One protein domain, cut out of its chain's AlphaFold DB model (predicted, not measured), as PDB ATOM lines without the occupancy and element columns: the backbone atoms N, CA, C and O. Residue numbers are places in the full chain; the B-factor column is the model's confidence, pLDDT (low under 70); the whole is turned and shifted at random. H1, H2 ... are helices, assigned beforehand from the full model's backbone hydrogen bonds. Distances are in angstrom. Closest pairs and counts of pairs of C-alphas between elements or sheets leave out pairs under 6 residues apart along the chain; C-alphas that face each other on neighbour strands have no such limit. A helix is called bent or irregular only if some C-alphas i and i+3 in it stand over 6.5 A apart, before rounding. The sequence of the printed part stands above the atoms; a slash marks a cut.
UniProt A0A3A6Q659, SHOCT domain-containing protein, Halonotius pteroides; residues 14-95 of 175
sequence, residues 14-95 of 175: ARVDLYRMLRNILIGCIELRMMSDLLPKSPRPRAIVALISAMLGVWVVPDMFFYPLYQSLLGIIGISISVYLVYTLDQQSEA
ATOM      1  N   ALA A  14     -42.824  34.867  16.646       61.91
ATOM      2  CA  ALA A  14     -44.174  34.346  16.446       61.91
ATOM      3  C   ALA A  14     -44.555  33.262  17.469       61.91
ATOM      4  O   ALA A  14     -45.715  33.174  17.868       61.91
ATOM      5  N   ARG A  15     -43.598  32.446  17.931       67.38
ATOM      6  CA  ARG A  15     -43.836  31.429  18.969       67.38
ATOM      7  C   ARG A  15     -44.120  32.048  20.331       67.38
ATOM      8  O   ARG A  15     -45.029  31.584  21.022       67.38
ATOM      9  N   VAL A  16     -43.385  33.092  20.706       68.31
ATOM     10  CA  VAL A  16     -43.599  33.804  21.976       68.31
ATOM     11  C   VAL A  16     -44.959  34.503  21.984       68.31
ATOM     12  O   VAL A  16     -45.690  34.406  22.973       68.31
ATOM     13  N   ASP A  17     -45.350  35.130  20.872       73.12
ATOM     14  CA  ASP A  17     -46.668  35.760  20.755       73.12
ATOM     15  C   ASP A  17     -47.805  34.737  20.706       73.12
ATOM     16  O   ASP A  17     -48.829  34.933  21.364       73.12
ATOM     17  N   LEU A  18     -47.609  33.595  20.040       77.12
ATOM     18  CA  LEU A  18     -48.579  32.503  20.037       77.12
ATOM     19  C   LEU A  18     -48.759  31.902  21.436       77.12
ATOM     20  O   LEU A  18     -49.890  31.643  21.841       77.12
ATOM     21  N   TYR A  19     -47.682  31.723  22.205       78.88
ATOM     22  CA  TYR A  19     -47.762  31.221  23.578       78.88
ATOM     23  C   TYR A  19     -48.445  32.226  24.508       78.88
ATOM     24  O   TYR A  19     -49.284  31.846  25.323       78.88
ATOM     25  N   ARG A  20     -48.157  33.525  24.355       71.44
ATOM     26  CA  ARG A  20     -48.829  34.597  25.101       71.44
ATOM     27  C   ARG A  20     -50.323  34.660  24.762       71.44
ATOM     28  O   ARG A  20     -51.148  34.783  25.666       71.44
ATOM     29  N   MET A  21     -50.679  34.508  23.487       78.06
ATOM     30  CA  MET A  21     -52.065  34.501  23.021       78.06
ATOM     31  C   MET A  21     -52.815  33.246  23.485       78.06
ATOM     32  O   MET A  21     -53.905  33.363  24.040       78.06
ATOM     33  N   LEU A  22     -52.212  32.060  23.355       80.94
ATOM     34  CA  LEU A  22     -52.763  30.791  23.845       80.94
ATOM     35  C   LEU A  22     -52.937  30.794  25.362       80.94
ATOM     36  O   LEU A  22     -53.964  30.337  25.846       80.94
ATOM     37  N   ARG A  23     -51.981  31.346  26.116       83.06
ATOM     38  CA  ARG A  23     -52.086  31.483  27.573       83.06
ATOM     39  C   ARG A  23     -53.267  32.373  27.957       83.06
ATOM     40  O   ARG A  23     -54.049  31.990  28.821       83.06
ATOM     41  N   ASN A  24     -53.434  33.514  27.290       73.06
ATOM     42  CA  ASN A  24     -54.545  34.432  27.553       73.06
ATOM     43  C   ASN A  24     -55.904  33.823  27.162       73.06
ATOM     44  O   ASN A  24     -56.874  33.971  27.901       73.06
ATOM     45  N   ILE A  25     -55.964  33.093  26.042       81.00
ATOM     46  CA  ILE A  25     -57.164  32.358  25.614       81.00
ATOM     47  C   ILE A  25     -57.484  31.234  26.601       81.00
ATOM     48  O   ILE A  25     -58.631  31.102  26.998       81.00
ATOM     49  N   LEU A  26     -56.495  30.452  27.040       80.12
ATOM     50  CA  LEU A  26     -56.695  29.360  27.991       80.12
ATOM     51  C   LEU A  26     -57.185  29.881  29.349       80.12
ATOM     52  O   LEU A  26     -58.126  29.322  29.902       80.12
ATOM     53  N   ILE A  27     -56.608  30.978  29.848       75.25
ATOM     54  CA  ILE A  27     -57.055  31.658  31.074       75.25
ATOM     55  C   ILE A  27     -58.498  32.156  30.917       75.25
ATOM     56  O   ILE A  27     -59.334  31.879  31.776       75.25
ATOM     57  N   GLY A  28     -58.822  32.801  29.791       68.81
ATOM     58  CA  GLY A  28     -60.188  33.232  29.487       68.81
ATOM     59  C   GLY A  28     -61.169  32.062  29.359       68.81
ATOM     60  O   GLY A  28     -62.293  32.136  29.847       68.81
ATOM     61  N   CYS A  29     -60.748  30.946  28.761       66.56
ATOM     62  CA  CYS A  29     -61.556  29.736  28.634       66.56
ATOM     63  C   CYS A  29     -61.793  29.051  29.982       66.56
ATOM     64  O   CYS A  29     -62.882  28.523  30.190       66.56
ATOM     65  N   ILE A  30     -60.820  29.063  30.896       66.94
ATOM     66  CA  ILE A  30     -60.992  28.539  32.256       66.94
ATOM     67  C   ILE A  30     -62.007  29.398  33.026       66.94
ATOM     68  O   ILE A  30     -62.925  28.840  33.622       66.94
ATOM     69  N   GLU A  31     -61.920  30.728  32.935       58.53
ATOM     70  CA  GLU A  31     -62.906  31.664  33.504       58.53
ATOM     71  C   GLU A  31     -64.324  31.437  32.944       58.53
ATOM     72  O   GLU A  31     -65.282  31.264  33.700       58.53
ATOM     73  N   LEU A  32     -64.465  31.353  31.617       56.03
ATOM     74  CA  LEU A  32     -65.756  31.153  30.945       56.03
ATOM     75  C   LEU A  32     -66.363  29.770  31.231       56.03
ATOM     76  O   LEU A  32     -67.575  29.654  31.417       56.03
ATOM     77  N   ARG A  33     -65.534  28.718  31.299       59.44
ATOM     78  CA  ARG A  33     -65.963  27.353  31.643       59.44
ATOM     79  C   ARG A  33     -66.391  27.254  33.106       59.44
ATOM     80  O   ARG A  33     -67.363  26.569  33.406       59.44
ATOM     81  N   MET A  34     -65.705  27.955  34.009       56.72
ATOM     82  CA  MET A  34     -66.077  27.996  35.422       56.72
ATOM     83  C   MET A  34     -67.406  28.742  35.628       56.72
ATOM     84  O   MET A  34     -68.194  28.365  36.490       56.72
ATOM     85  N   MET A  35     -67.713  29.735  34.786       52.97
ATOM     86  CA  MET A  35     -68.966  30.496  34.847       52.97
ATOM     87  C   MET A  35     -70.187  29.732  34.293       52.97
ATOM     88  O   MET A  35     -71.307  29.985  34.740       52.97
ATOM     89  N   SER A  36     -70.008  28.771  33.372       56.97
ATOM     90  CA  SER A  36     -71.129  28.016  32.777       56.97
ATOM     91  C   SER A  36     -71.746  26.951  33.691       56.97
ATOM     92  O   SER A  36     -72.919  26.624  33.522       56.97
ATOM     93  N   ASP A  37     -71.004  26.452  34.684       55.03
ATOM     94  CA  ASP A  37     -71.485  25.422  35.622       55.03
ATOM     95  C   ASP A  37     -72.055  26.008  36.936       55.03
ATOM     96  O   ASP A  37     -72.489  25.274  37.826       55.03
ATOM     97  N   LEU A  38     -72.098  27.342  37.069       55.53
ATOM     98  CA  LEU A  38     -72.422  28.039  38.319       55.53
ATOM     99  C   LEU A  38     -73.646  28.966  38.228       55.53
ATOM    100  O   LEU A  38     -73.644  30.065  38.785       55.53
ATOM    101  N   LEU A  39     -74.764  28.482  37.678       52.31
ATOM    102  CA  LEU A  39     -76.084  29.019  38.050       52.31
ATOM    103  C   LEU A  39     -76.786  28.126  39.097       52.31
ATOM    104  O   LEU A  39     -77.835  27.542  38.815       52.31
ATOM    105  N   PRO A  40     -76.276  28.005  40.344       54.78
ATOM    106  CA  PRO A  40     -77.040  27.367  41.395       54.78
ATOM    107  C   PRO A  40     -78.163  28.310  41.842       54.78
ATOM    108  O   PRO A  40     -77.971  29.485  42.165       54.78
ATOM    109  N   LYS A  41     -79.366  27.748  41.902       62.38
ATOM    110  CA  LYS A  41     -80.626  28.389  42.302       62.38
ATOM    111  C   LYS A  41     -80.682  28.795  43.794       62.38
ATOM    112  O   LYS A  41     -81.737  29.203  44.264       62.38
ATOM    113  N   SER A  42     -79.586  28.694  44.561       59.16
ATOM    114  CA  SER A  42     -79.568  28.924  46.016       59.16
ATOM    115  C   SER A  42     -78.514  29.961  46.467       59.16
ATOM    116  O   SER A  42     -77.480  30.124  45.818       59.16
ATOM    117  N   PRO A  43     -78.766  30.701  47.571       67.75
ATOM    118  CA  PRO A  43     -77.982  31.887  47.950       67.75
ATOM    119  C   PRO A  43     -76.607  31.585  48.572       67.75
ATOM    120  O   PRO A  43     -75.705  32.410  48.486       67.75
ATOM    121  N   ARG A  44     -76.418  30.408  49.177       65.44
ATOM    122  CA  ARG A  44     -75.178  30.019  49.881       65.44
ATOM    123  C   ARG A  44     -73.956  29.806  48.965       65.44
ATOM    124  O   ARG A  44     -72.896  30.329  49.295       65.44
ATOM    125  N   PRO A  45     -74.056  29.113  47.814       63.47
ATOM    126  CA  PRO A  45     -72.907  28.931  46.921       63.47
ATOM    127  C   PRO A  45     -72.453  30.222  46.221       63.47
ATOM    128  O   PRO A  45     -71.292  30.316  45.838       63.47
ATOM    129  N   ARG A  46     -73.311  31.250  46.107       61.72
ATOM    130  CA  ARG A  46     -72.939  32.544  45.500       61.72
ATOM    131  C   ARG A  46     -71.827  33.256  46.267       61.72
ATOM    132  O   ARG A  46     -70.946  33.846  45.654       61.72
ATOM    133  N   ALA A  47     -71.851  33.164  47.596       70.31
ATOM    134  CA  ALA A  47     -70.818  33.757  48.437       70.31
ATOM    135  C   ALA A  47     -69.462  33.067  48.234       70.31
ATOM    136  O   ALA A  47     -68.438  33.732  48.148       70.31
ATOM    137  N   ILE A  48     -69.457  31.741  48.086       71.62
ATOM    138  CA  ILE A  48     -68.230  30.957  47.896       71.62
ATOM    139  C   ILE A  48     -67.587  31.282  46.541       71.62
ATOM    140  O   ILE A  48     -66.382  31.499  46.469       71.62
ATOM    141  N   VAL A  49     -68.392  31.397  45.479       67.62
ATOM    142  CA  VAL A  49     -67.900  31.775  44.143       67.62
ATOM    143  C   VAL A  49     -67.351  33.204  44.135       67.62
ATOM    144  O   VAL A  49     -66.286  33.442  43.570       67.62
ATOM    145  N   ALA A  50     -68.021  34.139  44.815       69.31
ATOM    146  CA  ALA A  50     -67.538  35.512  44.944       69.31
ATOM    147  C   ALA A  50     -66.199  35.592  45.696       69.31
ATOM    148  O   ALA A  50     -65.323  36.358  45.302       69.31
ATOM    149  N   LEU A  51     -66.007  34.773  46.737       73.62
ATOM    150  CA  LEU A  51     -64.747  34.716  47.483       73.62
ATOM    151  C   LEU A  51     -63.596  34.154  46.638       73.62
ATOM    152  O   LEU A  51     -62.501  34.712  46.656       73.62
ATOM    153  N   ILE A  52     -63.839  33.092  45.866       73.12
ATOM    154  CA  ILE A  52     -62.816  32.479  45.001       73.12
ATOM    155  C   ILE A  52     -62.432  33.428  43.855       73.12
ATOM    156  O   ILE A  52     -61.246  33.617  43.586       73.12
ATOM    157  N   SER A  53     -63.417  34.083  43.230       65.50
ATOM    158  CA  SER A  53     -63.191  35.111  42.205       65.50
ATOM    159  C   SER A  53     -62.410  36.308  42.758       65.50
ATOM    160  O   SER A  53     -61.471  36.773  42.117       65.50
ATOM    161  N   ALA A  54     -62.721  36.758  43.978       66.94
ATOM    162  CA  ALA A  54     -61.985  37.840  44.623       66.94
ATOM    163  C   ALA A  54     -60.527  37.455  44.929       66.94
ATOM    164  O   ALA A  54     -59.631  38.263  44.703       66.94
ATOM    165  N   MET A  55     -60.258  36.229  45.394       67.75
ATOM    166  CA  MET A  55     -58.883  35.799  45.691       67.75
ATOM    167  C   MET A  55     -58.016  35.653  44.435       67.75
ATOM    168  O   MET A  55     -56.845  36.024  44.465       67.75
ATOM    169  N   LEU A  56     -58.577  35.146  43.333       62.53
ATOM    170  CA  LEU A  56     -57.840  34.981  42.075       62.53
ATOM    171  C   LEU A  56     -57.713  36.302  41.303       62.53
ATOM    172  O   LEU A  56     -56.641  36.610  40.785       62.53
ATOM    173  N   GLY A  57     -58.763  37.128  41.287       60.22
ATOM    174  CA  GLY A  57     -58.751  38.434  40.623       60.22
ATOM    175  C   GLY A  57     -57.732  39.403  41.227       60.22
ATOM    176  O   GLY A  57     -57.072  40.131  40.492       60.22
ATOM    177  N   VAL A  58     -57.527  39.370  42.547       64.81
ATOM    178  CA  VAL A  58     -56.538  40.225  43.232       64.81
ATOM    179  C   VAL A  58     -55.091  39.828  42.903       64.81
ATOM    180  O   VAL A  58     -54.204  40.678  42.954       64.81
ATOM    181  N   TRP A  59     -54.841  38.574  42.519       60.56
ATOM    182  CA  TRP A  59     -53.492  38.082  42.221       60.56
ATOM    183  C   TRP A  59     -53.048  38.353  40.774       60.56
ATOM    184  O   TRP A  59     -51.866  38.549  40.528       60.56
ATOM    185  N   VAL A  60     -53.985  38.454  39.821       60.81
ATOM    186  CA  VAL A  60     -53.677  38.658  38.386       60.81
ATOM    187  C   VAL A  60     -53.453  40.134  38.019       60.81
ATOM    188  O   VAL A  60     -52.711  40.452  37.090       60.81
ATOM    189  N   VAL A  61     -54.065  41.064  38.755       61.88
ATOM    190  CA  VAL A  61     -53.942  42.510  38.501       61.88
ATOM    191  C   VAL A  61     -52.514  43.062  38.703       61.88
ATOM    192  O   VAL A  61     -52.081  43.844  37.851       61.88
ATOM    193  N   PRO A  62     -51.739  42.684  39.745       60.84
ATOM    194  CA  PRO A  62     -50.380  43.204  39.908       60.84
ATOM    195  C   PRO A  62     -49.414  42.705  38.821       60.84
ATOM    196  O   PRO A  62     -48.597  43.489  38.333       60.84
ATOM    197  N   ASP A  63     -49.547  41.459  38.359       61.25
ATOM    198  CA  ASP A  63     -48.697  40.913  37.292       61.25
ATOM    199  C   ASP A  63     -48.899  41.618  35.946       61.25
ATOM    200  O   ASP A  63     -47.980  41.695  35.136       61.25
ATOM    201  N   MET A  64     -50.073  42.184  35.672       62.28
ATOM    202  CA  MET A  64     -50.277  42.902  34.413       62.28
ATOM    203  C   MET A  64     -49.687  44.318  34.437       62.28
ATOM    204  O   MET A  64     -49.256  44.823  33.400       62.28
ATOM    205  N   PHE A  65     -49.642  44.952  35.611       67.38
ATOM    206  CA  PHE A  65     -49.257  46.360  35.742       67.38
ATOM    207  C   PHE A  65     -47.773  46.560  36.080       67.38
ATOM    208  O   PHE A  65     -47.142  47.474  35.551       67.38
ATOM    209  N   PHE A  66     -47.187  45.698  36.918       69.12
ATOM    210  CA  PHE A  66     -45.799  45.850  37.379       69.12
ATOM    211  C   PHE A  66     -44.771  45.144  36.484       69.12
ATOM    212  O   PHE A  66     -43.628  45.592  36.372       69.12
ATOM    213  N   TYR A  67     -45.178  44.087  35.784       77.75
ATOM    214  CA  TYR A  67     -44.313  43.314  34.893       77.75
ATOM    215  C   TYR A  67     -43.752  44.096  33.688       77.75
ATOM    216  O   TYR A  67     -42.564  43.933  33.410       77.75
ATOM    217  N   PRO A  68     -44.499  44.981  32.981       78.62
ATOM    218  CA  PRO A  68     -43.908  45.758  31.886       78.62
ATOM    219  C   PRO A  68     -42.869  46.768  32.386       78.62
ATOM    220  O   PRO A  68     -41.854  46.986  31.726       78.62
ATOM    221  N   LEU A  69     -43.082  47.343  33.574       82.00
ATOM    222  CA  LEU A  69     -42.158  48.302  34.176       82.00
ATOM    223  C   LEU A  69     -40.867  47.608  34.642       82.00
ATOM    224  O   LEU A  69     -39.771  48.087  34.356       82.00
ATOM    225  N   TYR A  70     -40.993  46.431  35.261       87.31
ATOM    226  CA  TYR A  70     -39.860  45.577  35.629       87.31
ATOM    227  C   TYR A  70     -39.072  45.090  34.402       87.31
ATOM    228  O   TYR A  70     -37.845  45.188  34.369       87.31
ATOM    229  N   GLN A  71     -39.767  44.634  33.353       85.44
ATOM    230  CA  GLN A  71     -39.138  44.187  32.109       85.44
ATOM    231  C   GLN A  71     -38.397  45.329  31.397       85.44
ATOM    232  O   GLN A  71     -37.305  45.115  30.865       85.44
ATOM    233  N   SER A  72     -38.960  46.541  31.409       90.81
ATOM    234  CA  SER A  72     -38.302  47.734  30.872       90.81
ATOM    235  C   SER A  72     -37.044  48.088  31.663       90.81
ATOM    236  O   SER A  72     -36.021  48.402  31.057       90.81
ATOM    237  N   LEU A  73     -37.088  48.017  32.998       92.12
ATOM    238  CA  LEU A  73     -35.931  48.298  33.849       92.12
ATOM    239  C   LEU A  73     -34.783  47.321  33.565       92.12
ATOM    240  O   LEU A  73     -33.649  47.751  33.367       92.12
ATOM    241  N   LEU A  74     -35.086  46.024  33.463       92.62
ATOM    242  CA  LEU A  74     -34.103  44.999  33.101       92.62
ATOM    243  C   LEU A  74     -33.472  45.264  31.727       92.62
ATOM    244  O   LEU A  74     -32.262  45.109  31.567       92.62
ATOM    245  N   GLY A  75     -34.274  45.703  30.752       92.81
ATOM    246  CA  GLY A  75     -33.785  46.079  29.425       92.81
ATOM    247  C   GLY A  75     -32.825  47.268  29.468       92.81
ATOM    248  O   GLY A  75     -31.739  47.202  28.898       92.81
ATOM    249  N   ILE A  76     -33.187  48.331  30.193       95.81
ATOM    250  CA  ILE A  76     -32.346  49.529  30.344       95.81
ATOM    251  C   ILE A  76     -31.025  49.178  31.037       95.81
ATOM    252  O   ILE A  76     -29.966  49.609  30.580       95.81
ATOM    253  N   ILE A  77     -31.072  48.368  32.100       96.62
ATOM    254  CA  ILE A  77     -29.873  47.907  32.813       96.62
ATOM    255  C   ILE A  77     -28.980  47.091  31.873       96.62
ATOM    256  O   ILE A  77     -27.784  47.356  31.788       96.62
ATOM    257  N   GLY A  78     -29.550  46.149  31.115       95.69
ATOM    258  CA  GLY A  78     -28.796  45.322  30.170       95.69
ATOM    259  C   GLY A  78     -28.122  46.132  29.056       95.69
ATOM    260  O   GLY A  78     -26.952  45.901  28.741       95.69
ATOM    261  N   ILE A  79     -28.826  47.124  28.500       95.50
ATOM    262  CA  ILE A  79     -28.260  48.053  27.510       95.50
ATOM    263  C   ILE A  79     -27.145  48.890  28.142       95.50
ATOM    264  O   ILE A  79     -26.076  49.013  27.554       95.50
ATOM    265  N   SER A  80     -27.363  49.418  29.349       94.94
ATOM    266  CA  SER A  80     -26.365  50.230  30.057       94.94
ATOM    267  C   SER A  80     -25.078  49.443  30.312       94.94
ATOM    268  O   SER A  80     -23.995  49.948  30.035       94.94
ATOM    269  N   ILE A  81     -25.189  48.186  30.759       96.25
ATOM    270  CA  ILE A  81     -24.039  47.292  30.966       96.25
ATOM    271  C   ILE A  81     -23.320  47.012  29.641       96.25
ATOM    272  O   ILE A  81     -22.094  47.061  29.594       96.25
ATOM    273  N   SER A  82     -24.061  46.757  28.558       94.44
ATOM    274  CA  SER A  82     -23.462  46.522  27.237       94.44
ATOM    275  C   SER A  82     -22.687  47.741  26.731       94.44
ATOM    276  O   SER A  82     -21.559  47.596  26.270       94.44
ATOM    277  N   VAL A  83     -23.261  48.943  26.848       95.62
ATOM    278  CA  VAL A  83     -22.592  50.198  26.464       95.62
ATOM    279  C   VAL A  83     -21.358  50.444  27.330       95.62
ATOM    280  O   VAL A  83     -20.307  50.786  26.799       95.62
ATOM    281  N   TYR A  84     -21.467  50.228  28.644       94.81
ATOM    282  CA  TYR A  84     -20.347  50.377  29.571       94.81
ATOM    283  C   TYR A  84     -19.188  49.443  29.212       94.81
ATOM    284  O   TYR A  84     -18.055  49.900  29.124       94.81
ATOM    285  N   LEU A  85     -19.466  48.167  28.926       92.12
ATOM    286  CA  LEU A  85     -18.446  47.201  28.510       92.12
ATOM    287  C   LEU A  85     -17.737  47.637  27.227       92.12
ATOM    288  O   LEU A  85     -16.511  47.635  27.184       92.12
ATOM    289  N   VAL A  86     -18.489  48.057  26.205       92.06
ATOM    290  CA  VAL A  86     -17.905  48.561  24.950       92.06
ATOM    291  C   VAL A  86     -17.025  49.781  25.214       92.06
ATOM    292  O   VAL A  86     -15.893  49.808  24.750       92.06
ATOM    293  N   TYR A  87     -17.499  50.737  26.014       92.62
ATOM    294  CA  TYR A  87     -16.726  51.923  26.384       92.62
ATOM    295  C   TYR A  87     -15.432  51.563  27.130       92.62
ATOM    296  O   TYR A  87     -14.367  52.081  26.811       92.62
ATOM    297  N   THR A  88     -15.495  50.632  28.088       87.38
ATOM    298  CA  THR A  88     -14.303  50.195  28.830       87.38
ATOM    299  C   THR A  88     -13.305  49.431  27.964       87.38
ATOM    300  O   THR A  88     -12.106  49.565  28.175       87.38
ATOM    301  N   LEU A  89     -13.777  48.648  26.989       84.25
ATOM    302  CA  LEU A  89     -12.911  47.908  26.070       84.25
ATOM    303  C   LEU A  89     -12.241  48.837  25.054       84.25
ATOM    304  O   LEU A  89     -11.069  48.645  24.751       84.25
ATOM    305  N   ASP A  90     -12.955  49.853  24.569       81.75
ATOM    306  CA  ASP A  90     -12.406  50.890  23.688       81.75
ATOM    307  C   ASP A  90     -11.273  51.644  24.404       81.75
ATOM    308  O   ASP A  90     -10.146  51.713  23.916       81.75
ATOM    309  N   GLN A  91     -11.525  52.044  25.652       76.12
ATOM    310  CA  GLN A  91     -10.555  52.728  26.504       76.12
ATOM    311  C   GLN A  91      -9.346  51.845  26.864       76.12
ATOM    312  O   GLN A  91      -8.227  52.344  26.952       76.12
ATOM    313  N   GLN A  92      -9.542  50.532  27.028       65.12
ATOM    314  CA  GLN A  92      -8.441  49.574  27.179       65.12
ATOM    315  C   GLN A  92      -7.662  49.366  25.879       65.12
ATOM    316  O   GLN A  92      -6.454  49.186  25.938       65.12
ATOM    317  N   SER A  93      -8.310  49.415  24.714       59.94
ATOM    318  CA  SER A  93      -7.621  49.293  23.424       59.94
ATOM    319  C   SER A  93      -6.745  50.511  23.111       59.94
ATOM    320  O   SER A  93      -5.660  50.366  22.545       59.94
ATOM    321  N   GLU A  94      -7.165  51.702  23.545       58.53
ATOM    322  CA  GLU A  94      -6.329  52.905  23.525       58.53
ATOM    323  C   GLU A  94      -5.223  52.850  24.587       58.53
ATOM    324  O   GLU A  94      -4.105  53.269  24.303       58.53
ATOM    325  N   ALA A  95      -5.488  52.280  25.768       55.19
ATOM    326  CA  ALA A  95      -4.485  52.097  26.819       55.19
ATOM    327  C   ALA A  95      -3.465  50.975  26.531       55.19
ATOM    328  O   ALA A  95      -2.366  51.025  27.058       55.19
TER     329      ALA A  95
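This is residues 14 to 95 of the 175 residues of the protein "SHOCT domain-containing protein" of Halonotius pteroides (UniProt A0A3A6Q659). A short helix, H1, and a much longer one, H2, make an open, lopsided V, joined at one end by the link of residues 37 to 42. H2 folds back from this link and runs on far past the start of H1, nearly straight despite a bend. The printed part has 82 residues, is all helix with no named strand, and is extended, with a radius of gyration of the C-alphas of 23.3 A and spans of 81 by 26 by 10 A.

H1, residues 14 to 36, is 32.1 A long and begins at C-alpha 14 (-44.174, 34.346, 16.446). H2, residues 43 to 95, was assigned as one helix by its hydrogen bonds but is bent: C-alphas 65 and 68 are 6.6 A apart. Its arms are H2a, residues 43 to 65, 34.4 A, and H2b, residues 68 to 95, 40.2 A, ending at C-alpha 95 (-4.485, 52.097, 26.819).

H1 is apart from H2a and from H2b. H2a and H2b stand at a shallow tilt of 19 degrees. Every O i to N i+4 pair is within hydrogen-bond range in H1 and H2b, and 13 of 19 in H2a.

The C-alphas farthest apart, of Lys 41 and Ala 95, are 81.2 A apart. The printed part has no cut, and the link from H1 to H2 is short. Mean pLDDT of the printed part is 73.1, with 42 residues under 70, among them 28 to 46.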